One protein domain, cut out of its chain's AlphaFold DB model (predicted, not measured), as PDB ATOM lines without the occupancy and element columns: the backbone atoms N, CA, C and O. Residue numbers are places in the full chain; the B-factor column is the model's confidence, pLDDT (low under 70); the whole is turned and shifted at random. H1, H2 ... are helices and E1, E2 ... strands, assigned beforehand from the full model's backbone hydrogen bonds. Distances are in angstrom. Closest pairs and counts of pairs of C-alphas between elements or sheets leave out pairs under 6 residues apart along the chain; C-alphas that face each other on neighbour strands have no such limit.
ATOM      1  N   SER A   2     305.644 361.298 283.761       44.25
ATOM      2  CA  SER A   2     305.543 362.266 282.659       44.25
ATOM      3  C   SER A   2     304.623 361.684 281.574       44.25
ATOM      4  O   SER A   2     304.718 360.475 281.333       44.25
ATOM      5  N   PRO A   3     303.711 362.461 280.964       52.75
ATOM      6  CA  PRO A   3     302.804 361.951 279.941       52.75
ATOM      7  C   PRO A   3     303.587 361.323 278.781       52.75
ATOM      8  O   PRO A   3     304.636 361.837 278.388       52.75
ATOM      9  N   ILE A   4     303.070 360.228 278.213       58.66
ATOM     10  CA  ILE A   4     303.568 359.700 276.935       58.66
ATOM     11  C   ILE A   4     303.101 360.679 275.865       58.66
ATOM     12  O   ILE A   4     301.996 360.561 275.336       58.66
ATOM     13  N   VAL A   5     303.904 361.707 275.610       62.94
ATOM     14  CA  VAL A   5     303.615 362.653 274.541       62.94
ATOM     15  C   VAL A   5     304.192 362.056 273.263       62.94
ATOM     16  O   VAL A   5     305.396 361.800 273.214       62.94
ATOM     17  N   PRO A   6     303.364 361.798 272.236       64.56
ATOM     18  CA  PRO A   6     303.843 361.187 271.011       64.56
ATOM     19  C   PRO A   6     304.909 362.063 270.365       64.56
ATOM     20  O   PRO A   6     305.934 361.532 269.999       64.56
ATOM     21  N   ILE A   7     304.747 363.385 270.315       65.56
ATOM     22  CA  ILE A   7     305.708 364.311 269.700       65.56
ATOM     23  C   ILE A   7     306.203 365.290 270.759       65.56
ATOM     24  O   ILE A   7     305.389 365.860 271.479       65.56
ATOM     25  N   ASP A   8     307.512 365.529 270.824       66.81
ATOM     26  CA  ASP A   8     308.063 366.554 271.710       66.81
ATOM     27  C   ASP A   8     307.609 367.961 271.252       66.81
ATOM     28  O   ASP A   8     307.980 368.399 270.152       66.81
ATOM     29  N   PRO A   9     306.805 368.685 272.058       66.69
ATOM     30  CA  PRO A   9     306.272 369.991 271.679       66.69
ATOM     31  C   PRO A   9     307.361 371.070 271.572       66.69
ATOM     32  O   PRO A   9     307.213 372.000 270.775       66.69
ATOM     33  N   ILE A  10     308.474 370.934 272.302       70.50
ATOM     34  CA  ILE A  10     309.601 371.877 272.274       70.50
ATOM     35  C   ILE A  10     310.343 371.750 270.939       70.50
ATOM     36  O   ILE A  10     310.640 372.746 270.273       70.50
ATOM     37  N   VAL A  11     310.589 370.513 270.497       68.06
ATOM     38  CA  VAL A  11     311.244 370.238 269.209       68.06
ATOM     39  C   VAL A  11     310.311 370.561 268.037       68.06
ATOM     40  O   VAL A  11     310.773 371.086 267.021       68.06
ATOM     41  N   TYR A  12     309.000 370.327 268.178       72.50
ATOM     42  CA  TYR A  12     307.998 370.663 267.158       72.50
ATOM     43  C   TYR A  12     307.940 372.164 266.861       72.50
ATOM     44  O   TYR A  12     307.852 372.548 265.692       72.50
ATOM     45  N   GLY A  13     308.065 373.006 267.894       71.06
ATOM     46  CA  GLY A  13     308.139 374.461 267.743       71.06
ATOM     47  C   GLY A  13     309.363 374.939 266.950       71.06
ATOM     48  O   GLY A  13     309.273 375.929 266.231       71.06
ATOM     49  N   LYS A  14     310.488 374.212 267.020       78.62
ATOM     50  CA  LYS A  14     311.733 374.542 266.297       78.62
ATOM     51  C   LYS A  14     311.781 373.947 264.885       78.62
ATOM     52  O   LYS A  14     312.256 374.591 263.954       78.62
ATOM     53  N   SER A  15     311.348 372.697 264.707       77.94
ATOM     54  CA  SER A  15     311.322 372.020 263.405       77.94
ATOM     55  C   SER A  15     310.378 370.817 263.417       77.94
ATOM     56  O   SER A  15     310.675 369.775 264.007       77.94
ATOM     57  N   LYS A  16     309.278 370.923 262.664       79.25
ATOM     58  CA  LYS A  16     308.272 369.856 262.529       79.25
ATOM     59  C   LYS A  16     308.879 368.536 262.038       79.25
ATOM     60  O   LYS A  16     308.555 367.483 262.567       79.25
ATOM     61  N   PHE A  17     309.802 368.588 261.075       77.38
ATOM     62  CA  PHE A  17     310.469 367.394 260.541       77.38
ATOM     63  C   PHE A  17     311.331 366.683 261.598       77.38
ATOM     64  O   PHE A  17     311.240 365.465 261.754       77.38
ATOM     65  N   ARG A  18     312.122 367.435 262.377       73.62
ATOM     66  CA  ARG A  18     312.940 366.864 263.464       73.62
ATOM     67  C   ARG A  18     312.080 366.249 264.564       73.62
ATOM     68  O   ARG A  18     312.463 365.223 265.113       73.62
ATOM     69  N   ALA A  19     310.927 366.846 264.855       74.06
ATOM     70  CA  ALA A  19     310.015 366.359 265.884       74.06
ATOM     71  C   ALA A  19     309.412 364.984 265.545       74.06
ATOM     72  O   ALA A  19     309.306 364.132 266.422       74.06
ATOM     73  N   TYR A  20     309.092 364.731 264.270       76.12
ATOM     74  CA  TYR A  20     308.647 363.406 263.819       76.12
ATOM     75  C   TYR A  20     309.794 362.390 263.734       76.12
ATOM     76  O   TYR A  20     309.640 361.234 264.131       76.12
ATOM     77  N   MET A  21     310.968 362.807 263.255       76.44
ATOM     78  CA  MET A  21     312.121 361.908 263.138       76.44
ATOM     79  C   MET A  21     312.712 361.509 264.496       76.44
ATOM     80  O   MET A  21     313.188 360.390 264.624       76.44
ATOM     81  N   ASN A  22     312.654 362.366 265.522       74.88
ATOM     82  CA  ASN A  22     313.182 362.095 266.871       74.88
ATOM     83  C   ASN A  22     312.078 361.769 267.892       74.88
ATOM     84  O   ASN A  22     312.219 362.037 269.082       74.88
ATOM     85  N   MET A  23     310.961 361.212 267.427       80.69
ATOM     86  CA  MET A  23     309.778 360.968 268.245       80.69
ATOM     87  C   MET A  23     310.094 360.059 269.466       80.69
ATOM     88  O   MET A  23     310.608 358.953 269.259       80.69
ATOM     89  N   PRO A  24     309.780 360.450 270.723       78.69
ATOM     90  CA  PRO A  24     310.196 359.718 271.930       78.69
ATOM     91  C   PRO A  24     309.733 358.259 272.017       78.69
ATOM     92  O   PRO A  24     310.429 357.433 272.603       78.69
ATOM     93  N   SER A  25     308.586 357.918 271.431       81.31
ATOM     94  CA  SER A  25     308.021 356.562 271.421       81.31
ATOM     95  C   SER A  25     308.325 355.769 270.139       81.31
ATOM     96  O   SER A  25     307.798 354.672 269.965       81.31
ATOM     97  N   SER A  26     309.159 356.296 269.235       83.44
ATOM     98  CA  SER A  26     309.466 355.648 267.952       83.44
ATOM     99  C   SER A  26     310.655 354.694 268.011       83.44
ATOM    100  O   SER A  26     311.582 354.856 268.806       83.44
ATOM    101  N   ALA A  27     310.642 353.721 267.102       87.75
ATOM    102  CA  ALA A  27     311.782 352.881 266.780       87.75
ATOM    103  C   ALA A  27     311.958 352.843 265.258       87.75
ATOM    104  O   ALA A  27     311.031 352.482 264.534       87.75
ATOM    105  N   TYR A  28     313.147 353.196 264.779       88.75
ATOM    106  CA  TYR A  28     313.513 353.144 263.366       88.75
ATOM    107  C   TYR A  28     314.655 352.155 263.165       88.75
ATOM    108  O   TYR A  28     315.632 352.153 263.916       88.75
ATOM    109  N   PHE A  29     314.546 351.328 262.131       91.88
ATOM    110  CA  PHE A  29     315.605 350.414 261.730       91.88
ATOM    111  C   PHE A  29     315.662 350.327 260.209       91.88
ATOM    112  O   PHE A  29     314.721 349.868 259.566       91.88
ATOM    113  N   LEU A  30     316.779 350.766 259.640       94.50
ATOM    114  CA  LEU A  30     317.079 350.669 258.223       94.50
ATOM    115  C   LEU A  30     318.375 349.887 258.064       94.50
ATOM    116  O   LEU A  30     319.387 350.210 258.683       94.50
ATOM    117  N   ARG A  31     318.358 348.873 257.203       96.38
ATOM    118  CA  ARG A  31     319.532 348.056 256.912       96.38
ATOM    119  C   ARG A  31     319.637 347.818 255.420       96.38
ATOM    120  O   ARG A  31     318.748 347.222 254.821       96.38
ATOM    121  N   MET A  32     320.753 348.232 254.845       95.81
ATOM    122  CA  MET A  32     321.084 348.026 253.443       95.81
ATOM    123  C   MET A  32     322.337 347.164 253.346       95.81
ATOM    124  O   MET A  32     323.330 347.405 254.032       95.81
ATOM    125  N   LYS A  33     322.285 346.140 252.494       95.06
ATOM    126  CA  LYS A  33     323.411 345.250 252.208       95.06
ATOM    127  C   LYS A  33     323.627 345.181 250.708       95.06
ATOM    128  O   LYS A  33     322.691 344.866 249.981       95.06
ATOM    129  N   GLY A  34     324.854 345.433 250.271       93.75
ATOM    130  CA  GLY A  34     325.280 345.255 248.889       93.75
ATOM    131  C   GLY A  34     326.432 344.265 248.828       93.75
ATOM    132  O   GLY A  34     327.429 344.441 249.526       93.75
ATOM    133  N   SER A  35     326.304 343.236 247.998       92.19
ATOM    134  CA  SER A  35     327.371 342.271 247.735       92.19
ATOM    135  C   SER A  35     327.843 342.428 246.296       92.19
ATOM    136  O   SER A  35     327.082 342.197 245.361       92.19
ATOM    137  N   TYR A  36     329.104 342.808 246.133       87.00
ATOM    138  CA  TYR A  36     329.821 342.844 244.863       87.00
ATOM    139  C   TYR A  36     330.870 341.722 244.844       87.00
ATOM    140  O   TYR A  36     331.135 341.091 245.868       87.00
ATOM    141  N   SER A  37     331.497 341.461 243.694       84.38
ATOM    142  CA  SER A  37     332.393 340.306 243.499       84.38
ATOM    143  C   SER A  37     333.459 340.135 244.595       84.38
ATOM    144  O   SER A  37     333.698 339.011 245.045       84.38
ATOM    145  N   PHE A  38     334.046 341.240 245.068       87.75
ATOM    146  CA  PHE A  38     335.073 341.243 246.118       87.75
ATOM    147  C   PHE A  38     334.692 342.041 247.372       87.75
ATOM    148  O   PHE A  38     335.331 341.851 248.403       87.75
ATOM    149  N   ASN A  39     333.642 342.868 247.314       89.00
ATOM    150  CA  ASN A  39     333.256 343.788 248.389       89.00
ATOM    151  C   ASN A  39     331.881 343.443 248.956       89.00
ATOM    152  O   ASN A  39     330.981 343.049 248.217       89.00
ATOM    153  N   ASN A  40     331.691 343.628 250.259       93.62
ATOM    154  CA  ASN A  40     330.377 343.568 250.889       93.62
ATOM    155  C   ASN A  40     330.172 344.801 251.757       93.62
ATOM    156  O   ASN A  40     330.770 344.913 252.828       93.62
ATOM    157  N   LEU A  41     329.276 345.667 251.302       95.00
ATOM    158  CA  LEU A  41     328.897 346.893 251.976       95.00
ATOM    159  C   LEU A  41     327.673 346.640 252.861       95.00
ATOM    160  O   LEU A  41     326.668 346.084 252.413       95.00
ATOM    161  N   LEU A  42     327.741 347.078 254.112       95.94
ATOM    162  CA  LEU A  42     326.640 347.108 255.064       95.94
ATOM    163  C   LEU A  42     326.476 348.539 255.564       95.94
ATOM    164  O   LEU A  42     327.396 349.097 256.157       95.94
ATOM    165  N   ILE A  43     325.284 349.088 255.378       96.56
ATOM    166  CA  ILE A  43     324.863 350.352 255.974       96.56
ATOM    167  C   ILE A  43     323.684 350.044 256.884       96.56
ATOM    168  O   ILE A  43     322.718 349.404 256.469       96.56
ATOM    169  N   GLU A  44     323.764 350.477 258.131       96.44
ATOM    170  CA  GLU A  44     322.718 350.275 259.121       96.44
ATOM    171  C   GLU A  44     322.461 351.576 259.872       96.44
ATOM    172  O   GLU A  44     323.387 352.248 260.320       96.44
ATOM    173  N   TYR A  45     321.192 351.925 260.013       94.88
ATOM    174  CA  TYR A  45     320.734 353.025 260.839       94.88
ATOM    175  C   TYR A  45     319.672 352.499 261.795       94.88
ATOM    176  O   TYR A  45     318.701 351.865 261.381       94.88
ATOM    177  N   ARG A  46     319.858 352.759 263.085       92.75
ATOM    178  CA  ARG A  46     318.958 352.330 264.149       92.75
ATOM    179  C   ARG A  46     318.692 353.498 265.080       92.75
ATOM    180  O   ARG A  46     319.626 354.150 265.529       92.75
ATOM    181  N   GLN A  47     317.435 353.713 265.431       90.94
ATOM    182  CA  GLN A  47     317.042 354.695 266.428       90.94
ATOM    183  C   GLN A  47     315.979 354.102 267.344       90.94
ATOM    184  O   GLN A  47     315.022 353.504 266.864       90.94
ATOM    185  N   LEU A  48     316.134 354.282 268.650       89.81
ATOM    186  CA  LEU A  48     315.138 353.954 269.664       89.81
ATOM    187  C   LEU A  48     314.908 355.203 270.508       89.81
ATOM    188  O   LEU A  48     315.839 355.700 271.141       89.81
ATOM    189  N   GLY A  49     313.681 355.717 270.506       87.25
ATOM    190  CA  GLY A  49     313.300 356.880 271.300       87.25
ATOM    191  C   GLY A  49     313.402 356.620 272.807       87.25
ATOM    192  O   GLY A  49     313.531 355.484 273.264       87.25
ATOM    193  N   SER A  50     313.378 357.685 273.606       84.00
ATOM    194  CA  SER A  50     313.564 357.615 275.062       84.00
ATOM    195  C   SER A  50     312.416 356.951 275.824       84.00
ATOM    196  O   SER A  50     312.642 356.366 276.881       84.00
ATOM    197  N   GLN A  51     311.204 357.002 275.278       82.88
ATOM    198  CA  GLN A  51     309.982 356.447 275.865       82.88
ATOM    199  C   GLN A  51     309.512 355.166 275.162       82.88
ATOM    200  O   GLN A  51     308.439 354.650 275.478       82.88
ATOM    201  N   TYR A  52     310.292 354.645 274.212       84.50
ATOM    202  CA  TYR A  52     309.976 353.393 273.532       84.50
ATOM    203  C   TYR A  52     309.905 352.237 274.541       84.50
ATOM    204  O   TYR A  52     310.757 352.105 275.410       84.50
ATOM    205  N   LYS A  53     308.893 351.374 274.458       80.88
ATOM    206  CA  LYS A  53     308.809 350.172 275.299       80.88
ATOM    207  C   LYS A  53     308.581 348.962 274.411       80.88
ATOM    208  O   LYS A  53     307.632 348.933 273.635       80.88
ATOM    209  N   SER A  54     309.450 347.963 274.537       80.56
ATOM    210  CA  SER A  54     309.270 346.674 273.872       80.56
ATOM    211  C   SER A  54     308.424 345.753 274.748       80.56
ATOM    212  O   SER A  54     308.736 345.568 275.922       80.56
ATOM    213  N   PHE A  55     307.392 345.132 274.175       80.50
ATOM    214  CA  PHE A  55     306.564 344.144 274.879       80.50
ATOM    215  C   PHE A  55     307.318 342.845 275.209       80.50
ATOM    216  O   PHE A  55     306.950 342.154 276.151       80.50
ATOM    217  N   GLY A  56     308.371 342.511 274.451       82.44
ATOM    218  CA  GLY A  56     309.114 341.250 274.594       82.44
ATOM    219  C   GLY A  56     310.499 341.377 275.230       82.44
ATOM    220  O   GLY A  56     311.148 340.362 275.460       82.44
ATOM    221  N   ASN A  57     310.986 342.598 275.484       81.50
ATOM    222  CA  ASN A  57     312.290 342.808 276.117       81.50
ATOM    223  C   ASN A  57     312.299 344.087 276.979       81.50
ATOM    224  O   ASN A  57     312.492 345.178 276.432       81.50
ATOM    225  N   PRO A  58     312.132 343.974 278.309       79.31
ATOM    226  CA  PRO A  58     312.128 345.128 279.208       79.31
ATOM    227  C   PRO A  58     313.516 345.760 279.400       79.31
ATOM    228  O   PRO A  58     313.601 346.890 279.870       79.31
ATOM    229  N   TYR A  59     314.597 345.071 279.018       81.81
ATOM    230  CA  TYR A  59     315.980 345.540 279.173       81.81
ATOM    231  C   TYR A  59     316.530 346.233 277.920       81.81
ATOM    232  O   TYR A  59     317.737 346.452 277.800       81.81
ATOM    233  N   LEU A  60     315.669 346.556 276.951       82.38
ATOM    234  CA  LEU A  60     316.096 347.258 275.752       82.38
ATOM    235  C   LEU A  60     316.589 348.665 276.112       82.38
ATOM    236  O   LEU A  60     315.873 349.458 276.719       82.38
ATOM    237  N   THR A  61     317.819 348.984 275.713       82.88
ATOM    238  CA  THR A  61     318.367 350.326 275.898       82.88
ATOM    239  C   THR A  61     317.648 351.308 274.980       82.88
ATOM    240  O   THR A  61     317.750 351.224 273.756       82.88
ATOM    241  N   ASN A  62     316.938 352.246 275.590       83.94
ATOM    242  CA  ASN A  62     316.216 353.313 274.911       83.94
ATOM    243  C   ASN A  62     317.075 354.569 274.760       83.94
ATOM    244  O   ASN A  62     318.170 354.653 275.313       83.94
ATOM    245  N   ASN A  63     316.536 355.567 274.057       86.81
ATOM    246  CA  ASN A  63     317.211 356.832 273.780       86.81
ATOM    247  C   ASN A  63     318.579 356.617 273.120       86.81
ATOM    248  O   ASN A  63     319.593 357.113 273.603       86.81
ATOM    249  N   ILE A  64     318.614 355.829 272.049       89.38
ATOM    250  CA  ILE A  64     319.840 355.579 271.296       89.38
ATOM    251  C   ILE A  64     319.624 355.858 269.822       89.38
ATOM    252  O   ILE A  64     318.610 355.473 269.241       89.38
ATOM    253  N   ARG A  65     320.620 356.467 269.194       92.00
ATOM    254  CA  ARG A  65     320.737 356.547 267.744       92.00
ATOM    255  C   ARG A  65     322.074 355.977 267.337       92.00
ATOM    256  O   ARG A  65     323.093 356.289 267.939       92.00
ATOM    257  N   GLU A  66     322.065 355.125 266.327       94.44
ATOM    258  CA  GLU A  66     323.233 354.412 265.851       94.44
ATOM    259  C   GLU A  66     323.269 354.413 264.327       94.44
ATOM    260  O   GLU A  66     322.278 354.114 263.663       94.44
ATOM    261  N   PHE A  67     324.435 354.722 263.782       96.38
ATOM    262  CA  PHE A  67     324.744 354.593 262.369       96.38
ATOM    263  C   PHE A  67     325.983 353.719 262.230       96.38
ATOM    264  O   PHE A  67     326.989 353.973 262.888       96.38
ATOM    265  N   THR A  68     325.918 352.698 261.384       96.75
ATOM    266  CA  THR A  68     327.024 351.781 261.113       96.75
ATOM    267  C   THR A  68     327.243 351.675 259.611       96.75
ATOM    268  O   THR A  68     326.308 351.435 258.853       96.75
ATOM    269  N   LEU A  69     328.494 351.806 259.192       97.19
ATOM    270  CA  LEU A  69     328.972 351.602 257.835       97.19
ATOM    271  C   LEU A  69     330.122 350.603 257.903       97.19
ATOM    272  O   LEU A  69     331.151 350.910 258.491       97.19
TER     273      LEU A  69
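What this domain is: This is residues 2 to 69 of the 342 residues of an uncharacterized protein of uncultured bacterium 125003-E23 (UniProt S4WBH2). A long, narrow ribbon of three antiparallel strands makes the longest part of the model, and its far tip, residues 35 to 40 round the turn from E1 to E2, sticks out free. Near the other end of the ribbon the chain departs to two opposite sides: two short helices, H1 and H2, meet in a corner on one side, and the loop of residues 49 to 63 swings out on the other, with no named helix on either face of the sheet. The printed part has 68 residues, with two named helices and three named strands in the order H1, H2, E1, E2, E3; the sheet's order is E1, E2, E3, and the class is mixed, helices and strands. The whole is loose, with a radius of gyration of the C-alphas of 15.4 A, and flat, spanning 51 by 32 by 12 A.

Where its parts are: The printed part begins at Ser 2, and H1 takes residues 9 to 14, with C-alpha 9 at (306.272, 369.991, 271.679). H2 follows as residues 16 to 21. E1 is residues 27 to 35, 26.8 A from first to last C-alpha, beginning at (311.782, 352.881, 266.780). E2, residues 39 to 48, is the longest strand at 29.7 A. E3, residues 64 to 69, measures 16.7 A and ends with C-alpha 69 at (328.972, 351.602, 257.835).

How they stand to each other: The sheet is a meander, each strand the antiparallel neighbour of the one before, with E1 and E3 as edge strands and E2 as the inner strand. E1 and E2 form a hairpin, their directions at 179 degrees; N 30 and O 45 are within hydrogen-bond range at 2.8 A, as are N 41 and O 34 at 2.8 A. E2 and E3 form a hairpin too, at 173 degrees, with N 66 and O 46 at 2.7 A. H1 and H2 touch only at the corner by their link, closest at the C-alphas of Tyr 12 and Ala 19, 4.9 A apart, with a steep tilt of 59 degrees, opposite ways. Neither H1 nor H2 is on the sheet, and H1 is apart from E1, E2 and E3. In H2 every O i to N i+4 pair is within hydrogen-bond range; in H1, 1 of 2 is.

The domain as a whole: The two C-alphas farthest apart, those of Ser 2 and Ser 37, are 52.3 A apart. The printed part has no cut. The link from E2 to E3 is long, with 15 residues between them; the other links are tight. The mean pLDDT of the printed part is 82.6, and residues 2 to 9 and residue 11 are under 70.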